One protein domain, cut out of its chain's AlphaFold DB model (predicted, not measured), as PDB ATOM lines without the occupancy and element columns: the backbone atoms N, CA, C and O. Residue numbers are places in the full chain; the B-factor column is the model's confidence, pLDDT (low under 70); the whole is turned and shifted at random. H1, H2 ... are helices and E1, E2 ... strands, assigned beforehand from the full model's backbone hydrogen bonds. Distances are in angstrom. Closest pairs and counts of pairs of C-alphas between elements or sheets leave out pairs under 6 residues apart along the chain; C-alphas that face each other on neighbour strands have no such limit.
ATOM      1  N   LEU A  70     354.788 556.956 399.172       98.00
ATOM      2  CA  LEU A  70     353.553 557.467 399.762       98.00
ATOM      3  C   LEU A  70     352.849 558.425 398.792       98.00
ATOM      4  O   LEU A  70     351.652 558.304 398.551       98.00
ATOM      5  N   GLU A  71     353.616 559.317 398.178       97.69
ATOM      6  CA  GLU A  71     353.154 560.307 397.214       97.69
ATOM      7  C   GLU A  71     352.560 559.634 395.975       97.69
ATOM      8  O   GLU A  71     351.456 559.981 395.569       97.69
ATOM      9  N   ALA A  72     353.226 558.621 395.407       97.81
ATOM     10  CA  ALA A  72     352.710 557.905 394.238       97.81
ATOM     11  C   ALA A  72     351.408 557.153 394.553       97.81
ATOM     12  O   ALA A  72     350.491 557.123 393.734       97.81
ATOM     13  N   ILE A  73     351.301 556.569 395.753       98.12
ATOM     14  CA  ILE A  73     350.072 555.907 396.207       98.12
ATOM     15  C   ILE A  73     348.941 556.931 396.348       98.12
ATOM     16  O   ILE A  73     347.822 556.659 395.920       98.12
ATOM     17  N   ILE A  74     349.211 558.102 396.926       98.25
ATOM     18  CA  ILE A  74     348.210 559.168 397.058       98.25
ATOM     19  C   ILE A  74     347.760 559.640 395.673       98.25
ATOM     20  O   ILE A  74     346.562 559.639 395.396       98.25
ATOM     21  N   ILE A  75     348.706 559.974 394.791       97.50
ATOM     22  CA  ILE A  75     348.416 560.503 393.455       97.50
ATOM     23  C   ILE A  75     347.582 559.521 392.632       97.50
ATOM     24  O   ILE A  75     346.572 559.939 392.079       97.50
ATOM     25  N   GLN A  76     347.906 558.222 392.618       97.19
ATOM     26  CA  GLN A  76     347.104 557.266 391.842       97.19
ATOM     27  C   GLN A  76     345.662 557.153 392.354       97.19
ATOM     28  O   GLN A  76     344.729 556.946 391.585       97.19
ATOM     29  N   ASN A  77     345.461 557.269 393.673       97.38
ATOM     30  CA  ASN A  77     344.117 557.209 394.242       97.38
ATOM     31  C   ASN A  77     343.318 558.465 393.895       97.38
ATOM     32  O   ASN A  77     342.121 558.354 393.638       97.38
ATOM     33  N   LEU A  78     343.967 559.631 393.869       97.81
ATOM     34  CA  LEU A  78     343.339 560.879 393.443       97.81
ATOM     35  C   LEU A  78     342.976 560.845 391.954       97.81
ATOM     36  O   LEU A  78     341.848 561.183 391.616       97.81
ATOM     37  N   ASP A  79     343.875 560.366 391.096       95.44
ATOM     38  CA  ASP A  79     343.642 560.231 389.651       95.44
ATOM     39  C   ASP A  79     342.469 559.282 389.342       95.44
ATOM     40  O   ASP A  79     341.534 559.603 388.601       95.44
ATOM     41  N   ARG A  80     342.444 558.128 390.022       95.12
ATOM     42  CA  ARG A  80     341.323 557.187 389.935       95.12
ATOM     43  C   ARG A  80     340.021 557.806 390.440       95.12
ATOM     44  O   ARG A  80     338.982 557.602 389.813       95.12
ATOM     45  N   LEU A  81     340.054 558.509 391.573       97.06
ATOM     46  CA  LEU A  81     338.874 559.153 392.147       97.06
ATOM     47  C   LEU A  81     338.298 560.192 391.183       97.06
ATOM     48  O   LEU A  81     337.092 560.174 390.944       97.06
ATOM     49  N   ASP A  82     339.144 561.043 390.607       96.25
ATOM     50  CA  ASP A  82     338.739 562.056 389.631       96.25
ATOM     51  C   ASP A  82     338.044 561.412 388.424       96.25
ATOM     52  O   ASP A  82     336.898 561.732 388.104       96.25
ATOM     53  N   SER A  83     338.654 560.367 387.860       94.56
ATOM     54  CA  SER A  83     338.066 559.610 386.752       94.56
ATOM     55  C   SER A  83     336.729 558.941 387.110       94.56
ATOM     56  O   SER A  83     335.823 558.847 386.277       94.56
ATOM     57  N   GLN A  84     336.569 558.459 388.347       96.31
ATOM     58  CA  GLN A  84     335.305 557.891 388.831       96.31
ATOM     59  C   GLN A  84     334.217 558.962 388.987       96.31
ATOM     60  O   GLN A  84     333.063 558.721 388.617       96.31
ATOM     61  N   VAL A  85     334.573 560.138 389.507       96.25
ATOM     62  CA  VAL A  85     333.665 561.285 389.627       96.25
ATOM     63  C   VAL A  85     333.218 561.745 388.243       96.25
ATOM     64  O   VAL A  85     332.015 561.846 387.998       96.25
ATOM     65  N   GLU A  86     334.145 561.928 387.306       95.12
ATOM     66  CA  GLU A  86     333.824 562.351 385.943       95.12
ATOM     67  C   GLU A  86     332.955 561.310 385.216       95.12
ATOM     68  O   GLU A  86     331.963 561.655 384.566       95.12
ATOM     69  N   ALA A  87     333.235 560.013 385.400       95.75
ATOM     70  CA  ALA A  87     332.383 558.944 384.879       95.75
ATOM     71  C   ALA A  87     330.948 559.023 385.430       95.75
ATOM     72  O   ALA A  87     329.985 558.823 384.680       95.75
ATOM     73  N   PHE A  88     330.783 559.336 386.718       96.06
ATOM     74  CA  PHE A  88     329.468 559.545 387.321       96.06
ATOM     75  C   PHE A  88     328.769 560.773 386.723       96.06
ATOM     76  O   PHE A  88     327.620 560.670 386.288       96.06
ATOM     77  N   LEU A  89     329.448 561.922 386.666       94.31
ATOM     78  CA  LEU A  89     328.882 563.180 386.171       94.31
ATOM     79  C   LEU A  89     328.457 563.070 384.703       94.31
ATOM     80  O   LEU A  89     327.332 563.437 384.356       94.31
ATOM     81  N   ASN A  90     329.293 562.482 383.849       93.50
ATOM     82  CA  ASN A  90     328.957 562.253 382.443       93.50
ATOM     83  C   ASN A  90     327.805 561.263 382.277       93.50
ATOM     84  O   ASN A  90     326.915 561.474 381.445       93.50
ATOM     85  N   THR A  91     327.747 560.222 383.111       95.00
ATOM     86  CA  THR A  91     326.590 559.318 383.153       95.00
ATOM     87  C   THR A  91     325.318 560.066 383.559       95.00
ATOM     88  O   THR A  91     324.266 559.867 382.951       95.00
ATOM     89  N   SER A  92     325.404 560.965 384.542       92.38
ATOM     90  CA  SER A  92     324.272 561.782 384.985       92.38
ATOM     91  C   SER A  92     323.773 562.730 383.894       92.38
ATOM     92  O   SER A  92     322.567 562.907 383.756       92.38
ATOM     93  N   ARG A  93     324.680 563.334 383.115       91.19
ATOM     94  CA  ARG A  93     324.335 564.253 382.015       91.19
ATOM     95  C   ARG A  93     323.735 563.532 380.806       91.19
ATOM     96  O   ARG A  93     322.896 564.100 380.116       91.19
ATOM     97  N   SER A  94     324.168 562.299 380.544       91.38
ATOM     98  CA  SER A  94     323.748 561.517 379.371       91.38
ATOM     99  C   SER A  94     322.526 560.624 379.610       91.38
ATOM    100  O   SER A  94     321.909 560.163 378.648       91.38
ATOM    101  N   THR A  95     322.154 560.367 380.867       91.44
ATOM    102  CA  THR A  95     320.971 559.562 381.193       91.44
ATOM    103  C   THR A  95     319.695 560.413 381.092       91.44
ATOM    104  O   THR A  95     319.660 561.512 381.651       91.44
ATOM    105  N   PRO A  96     318.628 559.936 380.416       90.31
ATOM    106  CA  PRO A  96     317.350 560.646 380.343       90.31
ATOM    107  C   PRO A  96     316.781 561.007 381.723       90.31
ATOM    108  O   PRO A  96     316.829 560.202 382.652       90.31
ATOM    109  N   ARG A  97     316.213 562.214 381.853       85.38
ATOM    110  CA  ARG A  97     315.753 562.776 383.142       85.38
ATOM    111  C   ARG A  97     314.610 561.996 383.804       85.38
ATOM    112  O   ARG A  97     314.402 562.127 385.006       85.38
ATOM    113  N   ASP A  98     313.866 561.209 383.038       88.88
ATOM    114  CA  ASP A  98     312.796 560.334 383.525       88.88
ATOM    115  C   ASP A  98     313.324 559.019 384.133       88.88
ATOM    116  O   ASP A  98     312.569 558.282 384.771       88.88
ATOM    117  N   GLN A  99     314.625 558.734 384.008       90.19
ATOM    118  CA  GLN A  99     315.268 557.548 384.570       90.19
ATOM    119  C   GLN A  99     316.004 557.867 385.875       90.19
ATOM    120  O   GLN A  99     316.809 558.787 385.968       90.19
ATOM    121  N   SER A 100     315.770 557.051 386.906       91.81
ATOM    122  CA  SER A 100     316.460 557.191 388.200       91.81
ATOM    123  C   SER A 100     317.766 556.393 388.298       91.81
ATOM    124  O   SER A 100     318.524 556.596 389.243       91.81
ATOM    125  N   TRP A 101     318.025 555.490 387.352       95.19
ATOM    126  CA  TRP A 101     319.196 554.611 387.328       95.19
ATOM    127  C   TRP A 101     319.856 554.640 385.956       95.19
ATOM    128  O   TRP A 101     319.164 554.634 384.940       95.19
ATOM    129  N   SER A 102     321.182 554.584 385.929       95.06
ATOM    130  CA  SER A 102     321.947 554.442 384.693       95.06
ATOM    131  C   SER A 102     321.994 552.990 384.182       95.06
ATOM    132  O   SER A 102     321.665 552.024 384.884       95.06
ATOM    133  N   LYS A 103     322.527 552.806 382.966       95.19
ATOM    134  CA  LYS A 103     323.149 551.528 382.565       95.19
ATOM    135  C   LYS A 103     324.398 551.258 383.421       95.19
ATOM    136  O   LYS A 103     324.862 552.138 384.143       95.19
ATOM    137  N   ARG A 104     324.954 550.041 383.365       96.38
ATOM    138  CA  ARG A 104     326.205 549.732 384.080       96.38
ATOM    139  C   ARG A 104     327.324 550.646 383.568       96.38
ATOM    140  O   ARG A 104     327.551 550.688 382.364       96.38
ATOM    141  N   VAL A 105     328.007 551.331 384.479       96.88
ATOM    142  CA  VAL A 105     329.157 552.200 384.206       96.88
ATOM    143  C   VAL A 105     330.423 551.375 384.445       96.88
ATOM    144  O   VAL A 105     330.680 551.030 385.597       96.88
ATOM    145  N   PRO A 106     331.211 551.016 383.412       94.38
ATOM    146  CA  PRO A 106     332.372 550.139 383.575       94.38
ATOM    147  C   PRO A 106     333.381 550.641 384.614       94.38
ATOM    148  O   PRO A 106     333.778 549.865 385.472       94.38
ATOM    149  N   MET A 107     333.697 551.942 384.606       93.50
ATOM    150  CA  MET A 107     334.643 552.575 385.542       93.50
ATOM    151  C   MET A 107     334.210 552.494 387.020       93.50
ATOM    152  O   MET A 107     335.038 552.512 387.929       93.50
ATOM    153  N   LEU A 108     332.900 552.395 387.269       95.94
ATOM    154  CA  LEU A 108     332.316 552.271 388.611       95.94
ATOM    155  C   LEU A 108     331.866 550.839 388.920       95.94
ATOM    156  O   LEU A 108     331.362 550.566 390.004       95.94
ATOM    157  N   GLU A 109     331.977 549.943 387.941       95.62
ATOM    158  CA  GLU A 109     331.563 548.540 387.974       95.62
ATOM    159  C   GLU A 109     330.093 548.275 388.352       95.62
ATOM    160  O   GLU A 109     329.685 547.119 388.486       95.62
ATOM    161  N   THR A 110     329.262 549.316 388.421       97.12
ATOM    162  CA  THR A 110     327.880 549.262 388.912       97.12
ATOM    163  C   THR A 110     326.938 550.149 388.092       97.12
ATOM    164  O   THR A 110     327.355 550.872 387.188       97.12
ATOM    165  N   LYS A 111     325.636 550.073 388.379       96.38
ATOM    166  CA  LYS A 111     324.667 551.093 387.961       96.38
ATOM    167  C   LYS A 111     324.643 552.195 389.012       96.38
ATOM    168  O   LYS A 111     324.677 551.895 390.204       96.38
ATOM    169  N   VAL A 112     324.529 553.446 388.586       95.50
ATOM    170  CA  VAL A 112     324.465 554.586 389.499       95.50
ATOM    171  C   VAL A 112     323.054 555.149 389.586       95.50
ATOM    172  O   VAL A 112     322.287 555.102 388.622       95.50
ATOM    173  N   PHE A 113     322.708 555.651 390.767       94.75
ATOM    174  CA  PHE A 113     321.425 556.282 391.051       94.75
ATOM    175  C   PHE A 113     321.540 557.800 390.883       94.75
ATOM    176  O   PHE A 113     322.461 558.407 391.422       94.75
ATOM    177  N   LEU A 114     320.610 558.415 390.146       90.69
ATOM    178  CA  LEU A 114     320.774 559.779 389.611       90.69
ATOM    179  C   LEU A 114     319.756 560.802 390.137       90.69
ATOM    180  O   LEU A 114     319.788 561.972 389.760       90.69
ATOM    181  N   LYS A 115     318.851 560.395 391.034       74.44
ATOM    182  CA  LYS A 115     317.652 561.167 391.419       74.44
ATOM    183  C   LYS A 115     317.925 562.462 392.218       74.44
ATOM    184  O   LYS A 115     316.979 563.071 392.705       74.44
ATOM    185  N   GLN A 116     319.183 562.875 392.387       60.94
ATOM    186  CA  GLN A 116     319.577 564.009 393.237       60.94
ATOM    187  C   GLN A 116     320.499 565.049 392.578       60.94
ATOM    188  O   GLN A 116     320.813 566.040 393.224       60.94
ATOM    189  N   VAL A 117     320.892 564.899 391.307       55.06
ATOM    190  CA  VAL A 117     321.797 565.872 390.642       55.06
ATOM    191  C   VAL A 117     321.031 566.949 389.850       55.06
ATOM    192  O   VAL A 117     321.617 567.843 389.260       55.06
ATOM    193  N   THR A 118     319.696 566.907 389.843       48.81
ATOM    194  CA  THR A 118     318.850 567.861 389.104       48.81
ATOM    195  C   THR A 118     317.804 568.509 390.009       48.81
ATOM    196  O   THR A 118     316.623 568.176 389.972       48.81
ATOM    197  N   LYS A 119     318.245 569.468 390.823       41.00
ATOM    198  CA  LYS A 119     317.409 570.589 391.271       41.00
ATOM    199  C   LYS A 119     318.255 571.859 391.271       41.00
ATOM    200  O   LYS A 119     318.660 572.341 392.320       41.00
ATOM    201  N   GLU A 120     318.527 572.358 390.076       46.22
ATOM    202  CA  GLU A 120     318.628 573.800 389.867       46.22
ATOM    203  C   GLU A 120     317.331 574.188 389.149       46.22
ATOM    204  O   GLU A 120     316.970 573.555 388.150       46.22
ATOM    205  N   GLU A 121     316.581 575.098 389.776       38.16
ATOM    206  CA  GLU A 121     315.414 575.788 389.208       38.16
ATOM    207  C   GLU A 121     315.851 576.797 388.143       38.16
ATOM    208  O   GLU A 121     316.916 577.427 388.333       38.16
TER     209      GLU A 121
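What this domain is: This is residues 70 to 121 of the 121 residues of an uncharacterized protein of Thermotogae bacterium (UniProt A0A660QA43). One long helix, H1, makes the long axis, and a small two-stranded hairpin, E1 and E2, folds back beside the later part of that helix, near its residues 84 to 94. The first part of H1, residues 70 to 79, sticks out free as an arm, while the stretch after E2, residues 114 to 121, runs past the later end of H1 to the side away from the hairpin. The printed part has 52 residues, with one named helix and two named strands in the order H1, E1, E2; the sheet has the order E1, E2 and is antiparallel, and the class is mixed, helices and strands. The whole is loose, with a radius of gyration of the C-alphas of 13.4 A, and flat in outline, spanning 44 by 26 by 13 A.

How they stand to each other: The printed part begins with the helix H1, residues 70 to 94, in which every O i to N i+4 pair is within hydrogen-bond range. A short link of 6 residues joins it to the strand E1, residues 101 to 105. The closest C-alphas of H1 and E1 are those of Thr 91 and Ser 102, 6.9 A apart, and 5 pairs of their C-alphas are within 8 A. A tight link of 4 residues leads to the strand E2, residues 110 to 113. E1 and E2 form a hairpin of antiparallel neighbours, with 153 degrees between their directions. N 102 and O 112, at 3.0 A, and N 105 and O 110, at 2.8 A, are within hydrogen-bond range. The C-alphas of Arg 104 and Lys 111 face each other at 4.4 A. The closest C-alphas of H1 and E2 are those of Phe 88 and Val 112, 7.4 A apart, the one pair within 8 A.

Where its parts are: H1 begins at C-alpha 70, at (353.553, 557.467, 399.762), and ends at C-alpha 94, at (323.748, 561.517, 379.371), a length of 36.3 A. E1 runs 10.7 A from Trp 101 to Val 105. E2 runs 9.8 A from Thr 110 to Phe 113, whose C-alpha is at (321.425, 556.282, 391.051).

The domain as a whole: The two C-alphas farthest apart are those of Leu 70 and Asp 98, 44.0 A. Without residues 70 to 79, which stand free and belong to H1, the body has 42 residues and spans 32 by 18 by 13 A. The printed part has no cut, no link between its named elements is long, and residue 121 is the chain's last. The mean pLDDT of the printed part is 89.1, and residues 116 to 121 are under 70.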